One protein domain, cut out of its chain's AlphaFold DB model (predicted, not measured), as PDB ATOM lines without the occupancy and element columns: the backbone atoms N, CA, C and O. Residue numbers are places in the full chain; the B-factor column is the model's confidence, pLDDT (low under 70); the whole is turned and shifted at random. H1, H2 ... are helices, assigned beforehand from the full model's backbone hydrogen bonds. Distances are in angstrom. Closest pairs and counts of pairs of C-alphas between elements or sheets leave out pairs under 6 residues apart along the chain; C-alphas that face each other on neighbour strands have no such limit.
ATOM      1  N   MET A   2      88.764  96.941 174.971       61.19
ATOM      2  CA  MET A   2      90.235  96.914 175.146       61.19
ATOM      3  C   MET A   2      90.928  98.291 175.209       61.19
ATOM      4  O   MET A   2      91.967  98.440 175.851       61.19
ATOM      5  N   GLU A   3      90.378  99.316 174.554       59.62
ATOM      6  CA  GLU A   3      91.034 100.629 174.470       59.62
ATOM      7  C   GLU A   3      90.952 101.436 175.780       59.62
ATOM      8  O   GLU A   3      91.888 102.156 176.128       59.62
ATOM      9  N   GLU A   4      89.867 101.276 176.547       62.91
ATOM     10  CA  GLU A   4      89.696 101.932 177.851       62.91
ATOM     11  C   GLU A   4      90.580 101.306 178.933       62.91
ATOM     12  O   GLU A   4      91.176 102.033 179.726       62.91
ATOM     13  N   GLU A   5      90.733  99.977 178.945       61.81
ATOM     14  CA  GLU A   5      91.649  99.300 179.872       61.81
ATOM     15  C   GLU A   5      93.112  99.667 179.606       61.81
ATOM     16  O   GLU A   5      93.865  99.918 180.550       61.81
ATOM     17  N   ARG A   6      93.518  99.762 178.332       61.78
ATOM     18  CA  ARG A   6      94.880 100.176 177.968       61.78
ATOM     19  C   ARG A   6      95.159 101.614 178.405       61.78
ATOM     20  O   ARG A   6      96.206 101.871 178.992       61.78
ATOM     21  N   LYS A   7      94.212 102.534 178.181       62.00
ATOM     22  CA  LYS A   7      94.333 103.936 178.619       62.00
ATOM     23  C   LYS A   7      94.440 104.051 180.142       62.00
ATOM     24  O   LYS A   7      95.298 104.785 180.620       62.00
ATOM     25  N   ARG A   8      93.640 103.296 180.908       62.34
ATOM     26  CA  ARG A   8      93.707 103.300 182.383       62.34
ATOM     27  C   ARG A   8      95.050 102.785 182.912       62.34
ATOM     28  O   ARG A   8      95.664 103.456 183.734       62.34
ATOM     29  N   ARG A   9      95.558 101.660 182.389       60.59
ATOM     30  CA  ARG A   9      96.848 101.085 182.832       60.59
ATOM     31  C   ARG A   9      98.045 102.001 182.568       60.59
ATOM     32  O   ARG A   9      98.942 102.083 183.405       60.59
ATOM     33  N   VAL A  10      98.060 102.691 181.427       61.16
ATOM     34  CA  VAL A  10      99.121 103.658 181.098       61.16
ATOM     35  C   VAL A  10      99.101 104.824 182.089       61.16
ATOM     36  O   VAL A  10     100.129 105.137 182.675       61.16
ATOM     37  N   VAL A  11      97.922 105.392 182.370       61.03
ATOM     38  CA  VAL A  11      97.770 106.522 183.303       61.03
ATOM     39  C   VAL A  11      98.225 106.179 184.728       61.03
ATOM     40  O   VAL A  11      98.896 106.995 185.364       61.03
ATOM     41  N   ASP A  12      97.897 104.986 185.226       61.84
ATOM     42  CA  ASP A  12      98.303 104.553 186.571       61.84
ATOM     43  C   ASP A  12      99.821 104.341 186.677       61.84
ATOM     44  O   ASP A  12     100.434 104.703 187.686       61.84
ATOM     45  N   THR A  13     100.443 103.821 185.615       61.09
ATOM     46  CA  THR A  13     101.895 103.603 185.556       61.09
ATOM     47  C   THR A  13     102.648 104.933 185.520       61.09
ATOM     48  O   THR A  13     103.526 105.150 186.355       61.09
ATOM     49  N   SER A  14     102.220 105.871 184.668       61.25
ATOM     50  CA  SER A  14     102.802 107.216 184.566       61.25
ATOM     51  C   SER A  14     102.698 108.013 185.874       61.25
ATOM     52  O   SER A  14     103.605 108.754 186.247       61.25
ATOM     53  N   ASN A  15     101.604 107.853 186.628       73.50
ATOM     54  CA  ASN A  15     101.457 108.483 187.946       73.50
ATOM     55  C   ASN A  15     102.395 107.845 188.987       73.50
ATOM     56  O   ASN A  15     102.958 108.538 189.837       73.50
ATOM     57  N   GLY A  16     102.601 106.528 188.912       77.69
ATOM     58  CA  GLY A  16     103.580 105.819 189.733       77.69
ATOM     59  C   GLY A  16     105.019 106.262 189.456       77.69
ATOM     60  O   GLY A  16     105.780 106.483 190.396       77.69
ATOM     61  N   GLU A  17     105.385 106.435 188.188       80.31
ATOM     62  CA  GLU A  17     106.713 106.894 187.759       80.31
ATOM     63  C   GLU A  17     107.005 108.319 188.217       80.31
ATOM     64  O   GLU A  17     108.013 108.541 188.887       80.31
ATOM     65  N   ALA A  18     106.069 109.245 187.995       79.38
ATOM     66  CA  ALA A  18     106.185 110.622 188.467       79.38
ATOM     67  C   ALA A  18     106.373 110.702 189.991       79.38
ATOM     68  O   ALA A  18     107.249 111.411 190.491       79.38
ATOM     69  N   ARG A  19     105.585 109.937 190.760       82.31
ATOM     70  CA  ARG A  19     105.713 109.890 192.227       82.31
ATOM     71  C   ARG A  19     107.057 109.327 192.673       82.31
ATOM     72  O   ARG A  19     107.624 109.833 193.641       82.31
ATOM     73  N   ARG A  20     107.561 108.295 191.989       85.44
ATOM     74  CA  ARG A  20     108.881 107.714 192.270       85.44
ATOM     75  C   ARG A  20     109.996 108.715 191.989       85.44
ATOM     76  O   ARG A  20     110.837 108.901 192.862       85.44
ATOM     77  N   ALA A  21     109.963 109.389 190.841       86.06
ATOM     78  CA  ALA A  21     110.947 110.408 190.483       86.06
ATOM     79  C   ALA A  21     110.999 111.521 191.543       86.06
ATOM     80  O   ALA A  21     112.051 111.772 192.122       86.06
ATOM     81  N   VAL A  22     109.838 112.076 191.915       86.69
ATOM     82  CA  VAL A  22     109.724 113.078 192.989       86.69
ATOM     83  C   VAL A  22     110.292 112.565 194.318       86.69
ATOM     84  O   VAL A  22     111.030 113.283 194.993       86.69
ATOM     85  N   ALA A  23     109.965 111.334 194.721       87.31
ATOM     86  CA  ALA A  23     110.439 110.770 195.985       87.31
ATOM     87  C   ALA A  23     111.966 110.585 196.015       87.31
ATOM     88  O   ALA A  23     112.596 110.909 197.022       87.31
ATOM     89  N   ILE A  24     112.558 110.111 194.914       89.00
ATOM     90  CA  ILE A  24     114.010 109.929 194.773       89.00
ATOM     91  C   ILE A  24     114.729 111.280 194.847       89.00
ATOM     92  O   ILE A  24     115.708 111.422 195.585       89.00
ATOM     93  N   THR A  25     114.219 112.297 194.146       90.19
ATOM     94  CA  THR A  25     114.805 113.642 194.187       90.19
ATOM     95  C   THR A  25     114.745 114.230 195.598       90.19
ATOM     96  O   THR A  25     115.755 114.724 196.092       90.19
ATOM     97  N   ILE A  26     113.609 114.108 196.300       89.44
ATOM     98  CA  ILE A  26     113.476 114.566 197.698       89.44
ATOM     99  C   ILE A  26     114.490 113.871 198.612       89.44
ATOM    100  O   ILE A  26     115.126 114.532 199.432       89.44
ATOM    101  N   ALA A  27     114.642 112.551 198.479       90.62
ATOM    102  CA  ALA A  27     115.572 111.782 199.301       90.62
ATOM    103  C   ALA A  27     117.031 112.228 199.101       90.62
ATOM    104  O   ALA A  27     117.808 112.214 200.055       90.62
ATOM    105  N   SER A  28     117.376 112.684 197.895       91.44
ATOM    106  CA  SER A  28     118.719 113.170 197.549       91.44
ATOM    107  C   SER A  28     119.006 114.571 198.108       91.44
ATOM    108  O   SER A  28     120.139 114.878 198.471       91.44
ATOM    109  N   CYS A  29     117.975 115.412 198.269       90.31
ATOM    110  CA  CYS A  29     118.135 116.777 198.778       90.31
ATOM    111  C   CYS A  29     118.702 116.843 200.205       90.31
ATOM    112  O   CYS A  29     119.499 117.732 200.506       90.31
ATOM    113  N   GLY A  30     118.289 115.935 201.095       92.12
ATOM    114  CA  GLY A  30     118.700 115.944 202.505       92.12
ATOM    115  C   GLY A  30     120.221 115.844 202.697       92.12
ATOM    116  O   GLY A  30     120.802 116.732 203.327       92.12
ATOM    117  N   PRO A  31     120.879 114.813 202.135       95.00
ATOM    118  CA  PRO A  31     122.333 114.669 202.169       95.00
ATOM    119  C   PRO A  31     123.089 115.905 201.664       95.00
ATOM    120  O   PRO A  31     123.932 116.433 202.390       95.00
ATOM    121  N   TRP A  32     122.732 116.443 200.490       96.00
ATOM    122  CA  TRP A  32     123.386 117.641 199.943       96.00
ATOM    123  C   TRP A  32     123.242 118.851 200.864       96.00
ATOM    124  O   TRP A  32     124.193 119.600 201.088       96.00
ATOM    125  N   GLN A  33     122.057 119.050 201.444       94.38
ATOM    126  CA  GLN A  33     121.819 120.161 202.361       94.38
ATOM    127  C   GLN A  33     122.664 120.066 203.635       94.38
ATOM    128  O   GLN A  33     123.127 121.104 204.124       94.38
ATOM    129  N   GLN A  34     122.844 118.860 204.175       94.81
ATOM    130  CA  GLN A  34     123.672 118.619 205.358       94.81
ATOM    131  C   GLN A  34     125.153 118.837 205.048       94.81
ATOM    132  O   GLN A  34     125.849 119.522 205.798       94.81
ATOM    133  N   GLU A  35     125.618 118.315 203.917       94.69
ATOM    134  CA  GLU A  35     127.001 118.447 203.471       94.69
ATOM    135  C   GLU A  35     127.377 119.911 203.203       94.69
ATOM    136  O   GLU A  35     128.353 120.415 203.759       94.69
ATOM    137  N   LEU A  36     126.533 120.649 202.476       94.56
ATOM    138  CA  LEU A  36     126.736 122.081 202.250       94.56
ATOM    139  C   LEU A  36     126.697 122.885 203.555       94.56
ATOM    140  O   LEU A  36     127.459 123.831 203.704       94.56
ATOM    141  N   ALA A  37     125.842 122.523 204.524       93.75
ATOM    142  CA  ALA A  37     125.796 123.216 205.820       93.75
ATOM    143  C   ALA A  37     127.103 123.025 206.594       93.75
ATOM    144  O   ALA A  37     127.650 123.975 207.156       93.75
ATOM    145  N   LYS A  38     127.621 121.795 206.582       94.31
ATOM    146  CA  LYS A  38     128.905 121.446 207.180       94.31
ATOM    147  C   LYS A  38     130.043 122.241 206.537       94.31
ATOM    148  O   LYS A  38     130.841 122.825 207.269       94.31
ATOM    149  N   TYR A  39     130.093 122.327 205.208       93.50
ATOM    150  CA  TYR A  39     131.133 123.096 204.527       93.50
ATOM    151  C   TYR A  39     131.013 124.602 204.726       93.50
ATOM    152  O   TYR A  39     132.040 125.242 204.918       93.50
ATOM    153  N   THR A  40     129.807 125.172 204.784       92.00
ATOM    154  CA  THR A  40     129.635 126.585 205.160       92.00
ATOM    155  C   THR A  40     130.211 126.867 206.550       92.00
ATOM    156  O   THR A  40     130.982 127.808 206.709       92.00
ATOM    157  N   ALA A  41     129.929 126.018 207.544       90.75
ATOM    158  CA  ALA A  41     130.471 126.187 208.895       90.75
ATOM    159  C   ALA A  41     131.999 125.998 208.951       90.75
ATOM    160  O   ALA A  41     132.705 126.662 209.711       90.75
ATOM    161  N   TRP A  42     132.542 125.081 208.148       89.00
ATOM    162  CA  TRP A  42     133.990 124.904 208.027       89.00
ATOM    163  C   TRP A  42     134.647 126.076 207.303       89.00
ATOM    164  O   TRP A  42     135.764 126.463 207.649       89.00
ATOM    165  N   ALA A  43     133.925 126.693 206.368       87.50
ATOM    166  CA  ALA A  43     134.374 127.850 205.619       87.50
ATOM    167  C   ALA A  43     134.532 129.128 206.463       87.50
ATOM    168  O   ALA A  43     135.127 130.100 206.012       87.50
ATOM    169  N   GLU A  44     134.063 129.147 207.705       85.12
ATOM    170  CA  GLU A  44     134.281 130.272 208.622       85.12
ATOM    171  C   GLU A  44     135.617 130.176 209.377       85.12
ATOM    172  O   GLU A  44     136.062 131.137 210.002       85.12
ATOM    173  N   ARG A  45     136.291 129.021 209.321       86.06
ATOM    174  CA  ARG A  45     137.538 128.763 210.054       86.06
ATOM    175  C   ARG A  45     138.767 129.050 209.192       86.06
ATOM    176  O   ARG A  45     138.694 129.170 207.964       86.06
ATOM    177  N   ARG A  46     139.933 129.142 209.842       76.88
ATOM    178  CA  ARG A  46     141.227 129.191 209.146       76.88
ATOM    179  C   ARG A  46     141.426 127.861 208.415       76.88
ATOM    180  O   ARG A  46     141.366 126.816 209.052       76.88
ATOM    181  N   ARG A  47     141.625 127.923 207.098       84.38
ATOM    182  CA  ARG A  47     141.702 126.768 206.195       84.38
ATOM    183  C   ARG A  47     142.985 126.817 205.387       84.38
ATOM    184  O   ARG A  47     143.475 127.896 205.052       84.38
ATOM    185  N   SER A  48     143.510 125.649 205.071       88.88
ATOM    186  CA  SER A  48     144.563 125.471 204.082       88.88
ATOM    187  C   SER A  48     144.003 125.579 202.662       88.88
ATOM    188  O   SER A  48     142.822 125.336 202.416       88.88
ATOM    189  N   SER A  49     144.871 125.886 201.696       88.94
ATOM    190  CA  SER A  49     144.504 125.882 200.273       88.94
ATOM    191  C   SER A  49     143.977 124.520 199.809       88.94
ATOM    192  O   SER A  49     143.102 124.470 198.953       88.94
ATOM    193  N   ARG A  50     144.471 123.424 200.405       91.81
ATOM    194  CA  ARG A  50     144.005 122.063 200.121       91.81
ATOM    195  C   ARG A  50     142.557 121.857 200.557       91.81
ATOM    196  O   ARG A  50     141.758 121.405 199.753       91.81
ATOM    197  N   GLU A  51     142.211 122.228 201.788       91.69
ATOM    198  CA  GLU A  51     140.833 122.112 202.288       91.69
ATOM    199  C   GLU A  51     139.868 122.971 201.465       91.69
ATOM    200  O   GLU A  51     138.751 122.550 201.174       91.69
ATOM    201  N   THR A  52     140.296 124.170 201.056       91.56
ATOM    202  CA  THR A  52     139.514 125.015 200.145       91.56
ATOM    203  C   THR A  52     139.261 124.317 198.813       91.56
ATOM    204  O   THR A  52     138.123 124.322 198.348       91.56
ATOM    205  N   GLN A  53     140.286 123.701 198.213       92.75
ATOM    206  CA  GLN A  53     140.131 122.980 196.951       92.75
ATOM    207  C   GLN A  53     139.204 121.771 197.106       92.75
ATOM    208  O   GLN A  53     138.279 121.633 196.322       92.75
ATOM    209  N   GLU A  54     139.362 120.971 198.164       93.25
ATOM    210  CA  GLU A  54     138.489 119.819 198.442       93.25
ATOM    211  C   GLU A  54     137.013 120.238 198.585       93.25
ATOM    212  O   GLU A  54     136.114 119.564 198.085       93.25
ATOM    213  N   MET A  55     136.743 121.381 199.226       94.00
ATOM    214  CA  MET A  55     135.382 121.920 199.322       94.00
ATOM    215  C   MET A  55     134.844 122.415 197.972       94.00
ATOM    216  O   MET A  55     133.647 122.274 197.719       94.00
ATOM    217  N   LEU A  56     135.690 122.998 197.115       94.31
ATOM    218  CA  LEU A  56     135.302 123.439 195.771       94.31
ATOM    219  C   LEU A  56     135.023 122.249 194.852       94.31
ATOM    220  O   LEU A  56     133.975 122.224 194.214       94.31
ATOM    221  N   ASP A  57     135.893 121.242 194.858       95.19
ATOM    222  CA  ASP A  57     135.713 120.015 194.079       95.19
ATOM    223  C   ASP A  57     134.396 119.335 194.471       95.19
ATOM    224  O   ASP A  57     133.589 118.966 193.617       95.19
ATOM    225  N   ARG A  58     134.095 119.273 195.775       95.25
ATOM    226  CA  ARG A  58     132.827 118.704 196.232       95.25
ATOM    227  C   ARG A  58     131.611 119.561 195.866       95.25
ATOM    228  O   ARG A  58     130.541 119.017 195.605       95.25
ATOM    229  N   CYS A  59     131.746 120.889 195.802       95.69
ATOM    230  CA  CYS A  59     130.694 121.754 195.253       95.69
ATOM    231  C   CYS A  59     130.380 121.402 193.793       95.69
ATOM    232  O   CYS A  59     129.207 121.359 193.421       95.69
ATOM    233  N   ASP A  60     131.411 121.139 192.988       96.12
ATOM    234  CA  ASP A  60     131.266 120.774 191.578       96.12
ATOM    235  C   ASP A  60     130.574 119.412 191.423       96.12
ATOM    236  O   ASP A  60     129.654 119.274 190.612       96.12
ATOM    237  N   GLU A  61     130.940 118.427 192.246       96.94
ATOM    238  CA  GLU A  61     130.279 117.117 192.266       96.94
ATOM    239  C   GLU A  61     128.791 117.225 192.626       96.94
ATOM    240  O   GLU A  61     127.943 116.703 191.899       96.94
ATOM    241  N   ILE A  62     128.449 117.952 193.698       95.31
ATOM    242  CA  ILE A  62     127.046 118.150 194.100       95.31
ATOM    243  C   ILE A  62     126.271 118.863 192.986       95.31
ATOM    244  O   ILE A  62     125.114 118.529 192.731       95.31
ATOM    245  N   GLU A  63     126.876 119.825 192.284       96.19
ATOM    246  CA  GLU A  63     126.212 120.495 191.162       96.19
ATOM    247  C   GLU A  63     125.880 119.516 190.022       96.19
ATOM    248  O   GLU A  63     124.782 119.565 189.453       96.19
ATOM    249  N   VAL A  64     126.798 118.600 189.702       96.88
ATOM    250  CA  VAL A  64     126.562 117.540 188.711       96.88
ATOM    251  C   VAL A  64     125.438 116.611 189.170       96.88
ATOM    252  O   VAL A  64     124.523 116.343 188.388       96.88
ATOM    253  N   GLU A  65     125.455 116.172 190.429       95.31
ATOM    254  CA  GLU A  65     124.419 115.312 191.013       95.31
ATOM    255  C   GLU A  65     123.032 115.988 190.984       95.31
ATOM    256  O   GLU A  65     122.040 115.380 190.571       95.31
ATOM    257  N   VAL A  66     122.951 117.279 191.327       94.81
ATOM    258  CA  VAL A  66     121.716 118.082 191.257       94.81
ATOM    259  C   VAL A  66     121.200 118.179 189.822       94.81
ATOM    260  O   VAL A  66     119.996 118.041 189.582       94.81
ATOM    261  N   ARG A  67     122.092 118.393 188.847       94.25
ATOM    262  CA  ARG A  67     121.725 118.453 187.427       94.25
ATOM    263  C   ARG A  67     121.180 117.112 186.939       94.25
ATOM    264  O   ARG A  67     120.150 117.094 186.270       94.25
ATOM    265  N   GLN A  68     121.821 116.007 187.308       93.88
ATOM    266  CA  GLN A  68     121.353 114.656 186.986       93.88
ATOM    267  C   GLN A  68     119.986 114.369 187.616       93.88
ATOM    268  O   GLN A  68     119.082 113.892 186.932       93.88
ATOM    269  N   ALA A  69     119.788 114.731 188.886       92.06
ATOM    270  CA  ALA A  69     118.505 114.560 189.560       92.06
ATOM    271  C   ALA A  69     117.390 115.411 188.935       92.06
ATOM    272  O   ALA A  69     116.245 114.964 188.868       92.06
ATOM    273  N   ARG A  70     117.714 116.611 188.437       92.75
ATOM    274  CA  ARG A  70     116.774 117.455 187.689       92.75
ATOM    275  C   ARG A  70     116.374 116.819 186.360       92.75
ATOM    276  O   ARG A  70     115.191 116.810 186.041       92.75
ATOM    277  N   VAL A  71     117.330 116.267 185.612       90.94
ATOM    278  CA  VAL A  71     117.042 115.540 184.363       90.94
ATOM    279  C   VAL A  71     116.144 114.336 184.643       90.94
ATOM    280  O   VAL A  71     115.085 114.233 184.034       90.94
ATOM    281  N   ALA A  72     116.489 113.503 185.628       89.00
ATOM    282  CA  ALA A  72     115.688 112.336 186.001       89.00
ATOM    283  C   ALA A  72     114.266 112.713 186.463       89.00
ATOM    284  O   ALA A  72     113.301 112.008 186.164       89.00
ATOM    285  N   LEU A  73     114.120 113.839 187.174       88.00
ATOM    286  CA  LEU A  73     112.814 114.375 187.552       88.00
ATOM    287  C   LEU A  73     112.000 114.777 186.318       88.00
ATOM    288  O   LEU A  73     110.839 114.392 186.216       88.00
ATOM    289  N   ILE A  74     112.598 115.527 185.390       87.94
ATOM    290  CA  ILE A  74     111.932 115.956 184.153       87.94
ATOM    291  C   ILE A  74     111.512 114.736 183.333       87.94
ATOM    292  O   ILE A  74     110.349 114.651 182.954       87.94
ATOM    293  N   GLU A  75     112.415 113.776 183.118       86.19
ATOM    294  CA  GLU A  75     112.136 112.536 182.386       86.19
ATOM    295  C   GLU A  75     110.963 111.769 183.004       86.19
ATOM    296  O   GLU A  75     110.011 111.436 182.301       86.19
ATOM    297  N   GLY A  76     110.959 111.590 184.330       82.69
ATOM    298  CA  GLY A  76     109.856 110.934 185.041       82.69
ATOM    299  C   GLY A  76     108.528 111.704 185.013       82.69
ATOM    300  O   GLY A  76     107.478 111.132 185.314       82.69
ATOM    301  N   LEU A  77     108.550 112.993 184.663       82.69
ATOM    302  CA  LEU A  77     107.362 113.837 184.526       82.69
ATOM    303  C   LEU A  77     106.886 113.991 183.077       82.69
ATOM    304  O   LEU A  77     105.719 114.333 182.887       82.69
ATOM    305  N   MET A  78     107.730 113.739 182.067       80.31
ATOM    306  CA  MET A  78     107.358 113.897 180.650       80.31
ATOM    307  C   MET A  78     106.168 113.015 180.260       80.31
ATOM    308  O   MET A  78     105.279 113.465 179.539       80.31
ATOM    309  N   ASP A  79     106.125 111.792 180.786       71.06
ATOM    310  CA  ASP A  79     105.048 110.831 180.527       71.06
ATOM    311  C   ASP A  79     103.866 110.982 181.498       71.06
ATOM    312  O   ASP A  79     102.846 110.297 181.376       71.06
ATOM    313  N   ALA A  80     103.963 111.895 182.471       69.94
ATOM    314  CA  ALA A  80     102.928 112.104 183.468       69.94
ATOM    315  C   ALA A  80     101.745 112.908 182.892       69.94
ATOM    316  O   ALA A  80     101.929 113.904 182.185       69.94
ATOM    317  N   PRO A  81     100.490 112.567 183.243       68.94
ATOM    318  CA  PRO A  81      99.345 113.405 182.904       68.94
ATOM    319  C   PRO A  81      99.557 114.846 183.401       68.94
ATOM    320  O   PRO A  81      99.975 115.041 184.539       68.94
ATOM    321  N   ARG A  82      99.185 115.865 182.607       64.31
ATOM    322  CA  ARG A  82      99.395 117.306 182.920       64.31
ATOM    323  C   ARG A  82      98.954 117.745 184.328       64.31
ATOM    324  O   ARG A  82      99.474 118.715 184.865       64.31
ATOM    325  N   ARG A  83      98.003 117.029 184.936       61.69
ATOM    326  CA  ARG A  83      97.518 117.269 186.307       61.69
ATOM    327  C   ARG A  83      98.556 116.933 187.391       61.69
ATOM    328  O   ARG A  83      98.455 117.457 188.491       61.69
ATOM    329  N   VAL A  84      99.523 116.067 187.089       61.19
ATOM    330  CA  VAL A  84     100.624 115.666 187.980       61.19
ATOM    331  C   VAL A  84     101.815 116.618 187.835       61.19
ATOM    332  O   VAL A  84     102.394 117.010 188.841       61.19
ATOM    333  N   ALA A  85     102.123 117.064 186.613       55.66
ATOM    334  CA  ALA A  85     103.196 118.028 186.350       55.66
ATOM    335  C   ALA A  85     102.954 119.405 187.009       55.66
ATOM    336  O   ALA A  85     103.899 120.065 187.417       55.66
ATOM    337  N   GLY A  86     101.690 119.820 187.173       59.09
ATOM    338  CA  GLY A  86     101.315 121.050 187.888       59.09
ATOM    339  C   GLY A  86     101.100 120.881 189.397       59.09
ATOM    340  O   GLY A  86     100.555 121.777 190.041       59.09
ATOM    341  N   HIS A  87     101.443 119.724 189.970       70.25
ATOM    342  CA  HIS A  87     101.225 119.477 191.391       70.25
ATOM    343  C   HIS A  87     102.228 120.287 192.217       70.25
ATOM    344  O   HIS A  87     103.430 120.220 191.970       70.25
ATOM    345  N   SER A  88     101.742 120.983 193.251       71.50
ATOM    346  CA  SER A  88     102.545 121.790 194.193       71.50
ATOM    347  C   SER A  88     103.865 121.138 194.623       71.50
ATOM    348  O   SER A  88     104.884 121.801 194.733       71.50
ATOM    349  N   ARG A  89     103.860 119.813 194.782       78.94
ATOM    350  CA  ARG A  89     105.001 119.025 195.233       78.94
ATOM    351  C   ARG A  89     106.144 118.943 194.217       78.94
ATOM    352  O   ARG A  89     107.283 118.815 194.638       78.94
ATOM    353  N   VAL A  90     105.868 119.013 192.913       82.44
ATOM    354  CA  VAL A  90     106.919 119.106 191.881       82.44
ATOM    355  C   VAL A  90     107.606 120.466 191.980       82.44
ATOM    356  O   VAL A  90     108.827 120.520 192.081       82.44
ATOM    357  N   ALA A  91     106.822 121.544 192.072       84.50
ATOM    358  CA  ALA A  91     107.347 122.897 192.239       84.50
ATOM    359  C   ALA A  91     108.162 123.051 193.539       84.50
ATOM    360  O   ALA A  91     109.216 123.686 193.543       84.50
ATOM    361  N   ASP A  92     107.720 122.429 194.638       87.12
ATOM    362  CA  ASP A  92     108.472 122.403 195.898       87.12
ATOM    363  C   ASP A  92     109.837 121.711 195.739       87.12
ATOM    364  O   ASP A  92     110.833 122.158 196.312       87.12
ATOM    365  N   VAL A  93     109.903 120.636 194.945       89.31
ATOM    366  CA  VAL A  93     111.152 119.915 194.664       89.31
ATOM    367  C   VAL A  93     112.080 120.730 193.776       89.31
ATOM    368  O   VAL A  93     113.262 120.842 194.094       89.31
ATOM    369  N   GLU A  94     111.572 121.343 192.709       90.56
ATOM    370  CA  GLU A  94     112.369 122.234 191.858       90.56
ATOM    371  C   GLU A  94     112.961 123.386 192.673       90.56
ATOM    372  O   GLU A  94     114.170 123.625 192.624       90.56
ATOM    373  N   LYS A  95     112.144 124.012 193.528       91.31
ATOM    374  CA  LYS A  95     112.591 125.062 194.447       91.31
ATOM    375  C   LYS A  95     113.647 124.564 195.433       91.31
ATOM    376  O   LYS A  95     114.573 125.305 195.764       91.31
ATOM    377  N   ALA A  96     113.534 123.326 195.917       92.38
ATOM    378  CA  ALA A  96     114.552 122.731 196.776       92.38
ATOM    379  C   ALA A  96     115.887 122.553 196.034       92.38
ATOM    380  O   ALA A  96     116.933 122.895 196.592       92.38
ATOM    381  N   LEU A  97     115.857 122.088 194.779       94.38
ATOM    382  CA  LEU A  97     117.047 121.973 193.927       94.38
ATOM    383  C   LEU A  97     117.673 123.345 193.638       94.38
ATOM    384  O   LEU A  97     118.890 123.492 193.740       94.38
ATOM    385  N   ASP A  98     116.860 124.361 193.338       94.75
ATOM    386  CA  ASP A  98     117.342 125.738 193.157       94.75
ATOM    387  C   ASP A  98     117.994 126.278 194.437       94.75
ATOM    388  O   ASP A  98     119.054 126.905 194.391       94.75
ATOM    389  N   GLY A  99     117.407 125.983 195.600       95.00
ATOM    390  CA  GLY A  99     117.976 126.338 196.898       95.00
ATOM    391  C   GLY A  99     119.339 125.689 197.154       95.00
ATOM    392  O   GLY A  99     120.220 126.325 197.735       95.00
ATOM    393  N   ILE A 100     119.547 124.451 196.701       95.81
ATOM    394  CA  ILE A 100     120.854 123.784 196.766       95.81
ATOM    395  C   ILE A 100     121.857 124.496 195.853       95.81
ATOM    396  O   ILE A 100     122.930 124.863 196.326       95.81
ATOM    397  N   GLY A 101     121.490 124.783 194.600       95.38
ATOM    398  CA  GLY A 101     122.342 125.531 193.668       95.38
ATOM    399  C   GLY A 101     122.762 126.899 194.217       95.38
ATOM    400  O   GLY A 101     123.940 127.251 194.200       95.38
ATOM    401  N   ALA A 102     121.829 127.638 194.821       95.75
ATOM    402  CA  ALA A 102     122.129 128.917 195.464       95.75
ATOM    403  C   ALA A 102     123.128 128.785 196.630       95.75
ATOM    404  O   ALA A 102     123.966 129.667 196.833       95.75
ATOM    405  N   ARG A 103     123.063 127.688 197.397       95.31
ATOM    406  CA  ARG A 103     123.998 127.414 198.501       95.31
ATOM    407  C   ARG A 103     125.390 127.031 198.006       95.31
ATOM    408  O   ARG A 103     126.359 127.493 198.601       95.31
ATOM    409  N   ILE A 104     125.491 126.263 196.919       96.25
ATOM    410  CA  ILE A 104     126.765 125.977 196.234       96.25
ATOM    411  C   ILE A 104     127.418 127.295 195.802       96.25
ATOM    412  O   ILE A 104     128.562 127.565 196.160       96.25
ATOM    413  N   GLU A 105     126.677 128.170 195.119       95.44
ATOM    414  CA  GLU A 105     127.192 129.468 194.660       95.44
ATOM    415  C   GLU A 105     127.575 130.412 195.810       95.44
ATOM    416  O   GLU A 105     128.549 131.166 195.724       95.44
ATOM    417  N   ALA A 106     126.827 130.394 196.914       93.81
ATOM    418  CA  ALA A 106     127.194 131.136 198.117       93.81
ATOM    419  C   ALA A 106     128.511 130.620 198.717       93.81
ATOM    420  O   ALA A 106     129.401 131.419 199.009       93.81
ATOM    421  N   LEU A 107     128.658 129.297 198.836       93.12
ATOM    422  CA  LEU A 107     129.870 128.675 199.354       93.12
ATOM    423  C   LEU A 107     131.069 128.960 198.441       93.12
ATOM    424  O   LEU A 107     132.079 129.461 198.922       93.12
ATOM    425  N   ARG A 108     130.950 128.776 197.120       94.38
ATOM    426  CA  ARG A 108     132.010 129.114 196.151       94.38
ATOM    427  C   ARG A 108     132.493 130.556 196.297       94.38
ATOM    428  O   ARG A 108     133.698 130.798 196.297       94.38
ATOM    429  N   ARG A 109     131.578 131.518 196.458       92.62
ATOM    430  CA  ARG A 109     131.939 132.928 196.690       92.62
ATOM    431  C   ARG A 109     132.698 133.135 198.001       92.62
ATOM    432  O   ARG A 109     133.636 133.917 198.017       92.62
ATOM    433  N   GLN A 110     132.333 132.421 199.063       90.94
ATOM    434  CA  GLN A 110     133.029 132.461 200.356       90.94
ATOM    435  C   GLN A 110     134.410 131.778 200.323       90.94
ATOM    436  O   GLN A 110     135.290 132.113 201.115       90.94
ATOM    437  N   LEU A 111     134.595 130.786 199.446       88.56
ATOM    438  CA  LEU A 111     135.842 130.032 199.296       88.56
ATOM    439  C   LEU A 111     136.881 130.740 198.412       88.56
ATOM    440  O   LEU A 111     138.068 130.433 198.521       88.56
ATOM    441  N   ARG A 112     136.465 131.672 197.546       82.56
ATOM    442  CA  ARG A 112     137.396 132.429 196.701       82.56
ATOM    443  C   ARG A 112     138.246 133.379 197.559       82.56
ATOM    444  O   ARG A 112     137.688 134.099 198.387       82.56
TER     445      ARG A 112
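This is residues 2 to 112 of the 114 residues of an uncharacterized protein of Hyphomicrobiales bacterium (UniProt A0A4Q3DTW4). Three long helices, H1, H2 and H4, lie side by side as an up-and-down bundle, a rod in outline, with the short H3 at the turn between H2 and H4. H1 is the longest, and its residues 2 to 9 stick out past the others at one end. The printed part has 111 residues with four named helices in the order H1, H2, H3, H4 and no named strand; the class is all helix. The whole is loose, with a radius of gyration of the C-alphas of 18.4 A, and spans 69 by 21 by 17 A.

H1, residues 2 to 42, and H2, residues 49 to 78, form a helical hairpin: they touch, closest at the C-alphas of Ala 18 and Gly 76, 5.0 A apart, with a shallow tilt of 13 degrees, opposite ways. H4, residues 88 to 111, touches H1 with residues 22 to 40 of H1 alone, closest at the C-alphas of Thr 40 and Leu 107, 6.2 A apart, at a shallow tilt of 26 degrees, the same way. H4 also touches H2, closest at the C-alphas of Cys 59 and Ile 104, 5.9 A apart, at a shallow tilt of 17 degrees, opposite ways. H3, residues 82 to 85, is close to H1 but not clearly touching it, with the C-alphas of Asn 15 and Val 84 closest at 7.2 A. Every O i to N i+4 pair is within hydrogen-bond range in H2 and H4, and 34 of 37 are in H1; H3 is too short for such a pair.

H1 begins at C-alpha 2 (90.235, 96.914, 175.146) and is 61.5 A long. H2 is 43.7 A long and begins at C-alpha 49 (144.504, 125.882, 200.273). H3 has four residues. H4 is 34.7 A long and ends at C-alpha 111 (135.842, 130.032, 199.296).

The C-alphas farthest apart, those of Met 2 and Arg 46, are 69.3 A apart. The printed part has no cut, and no link is long. The pLDDT is under 70 in residues 2 to 14 and 80 to 86.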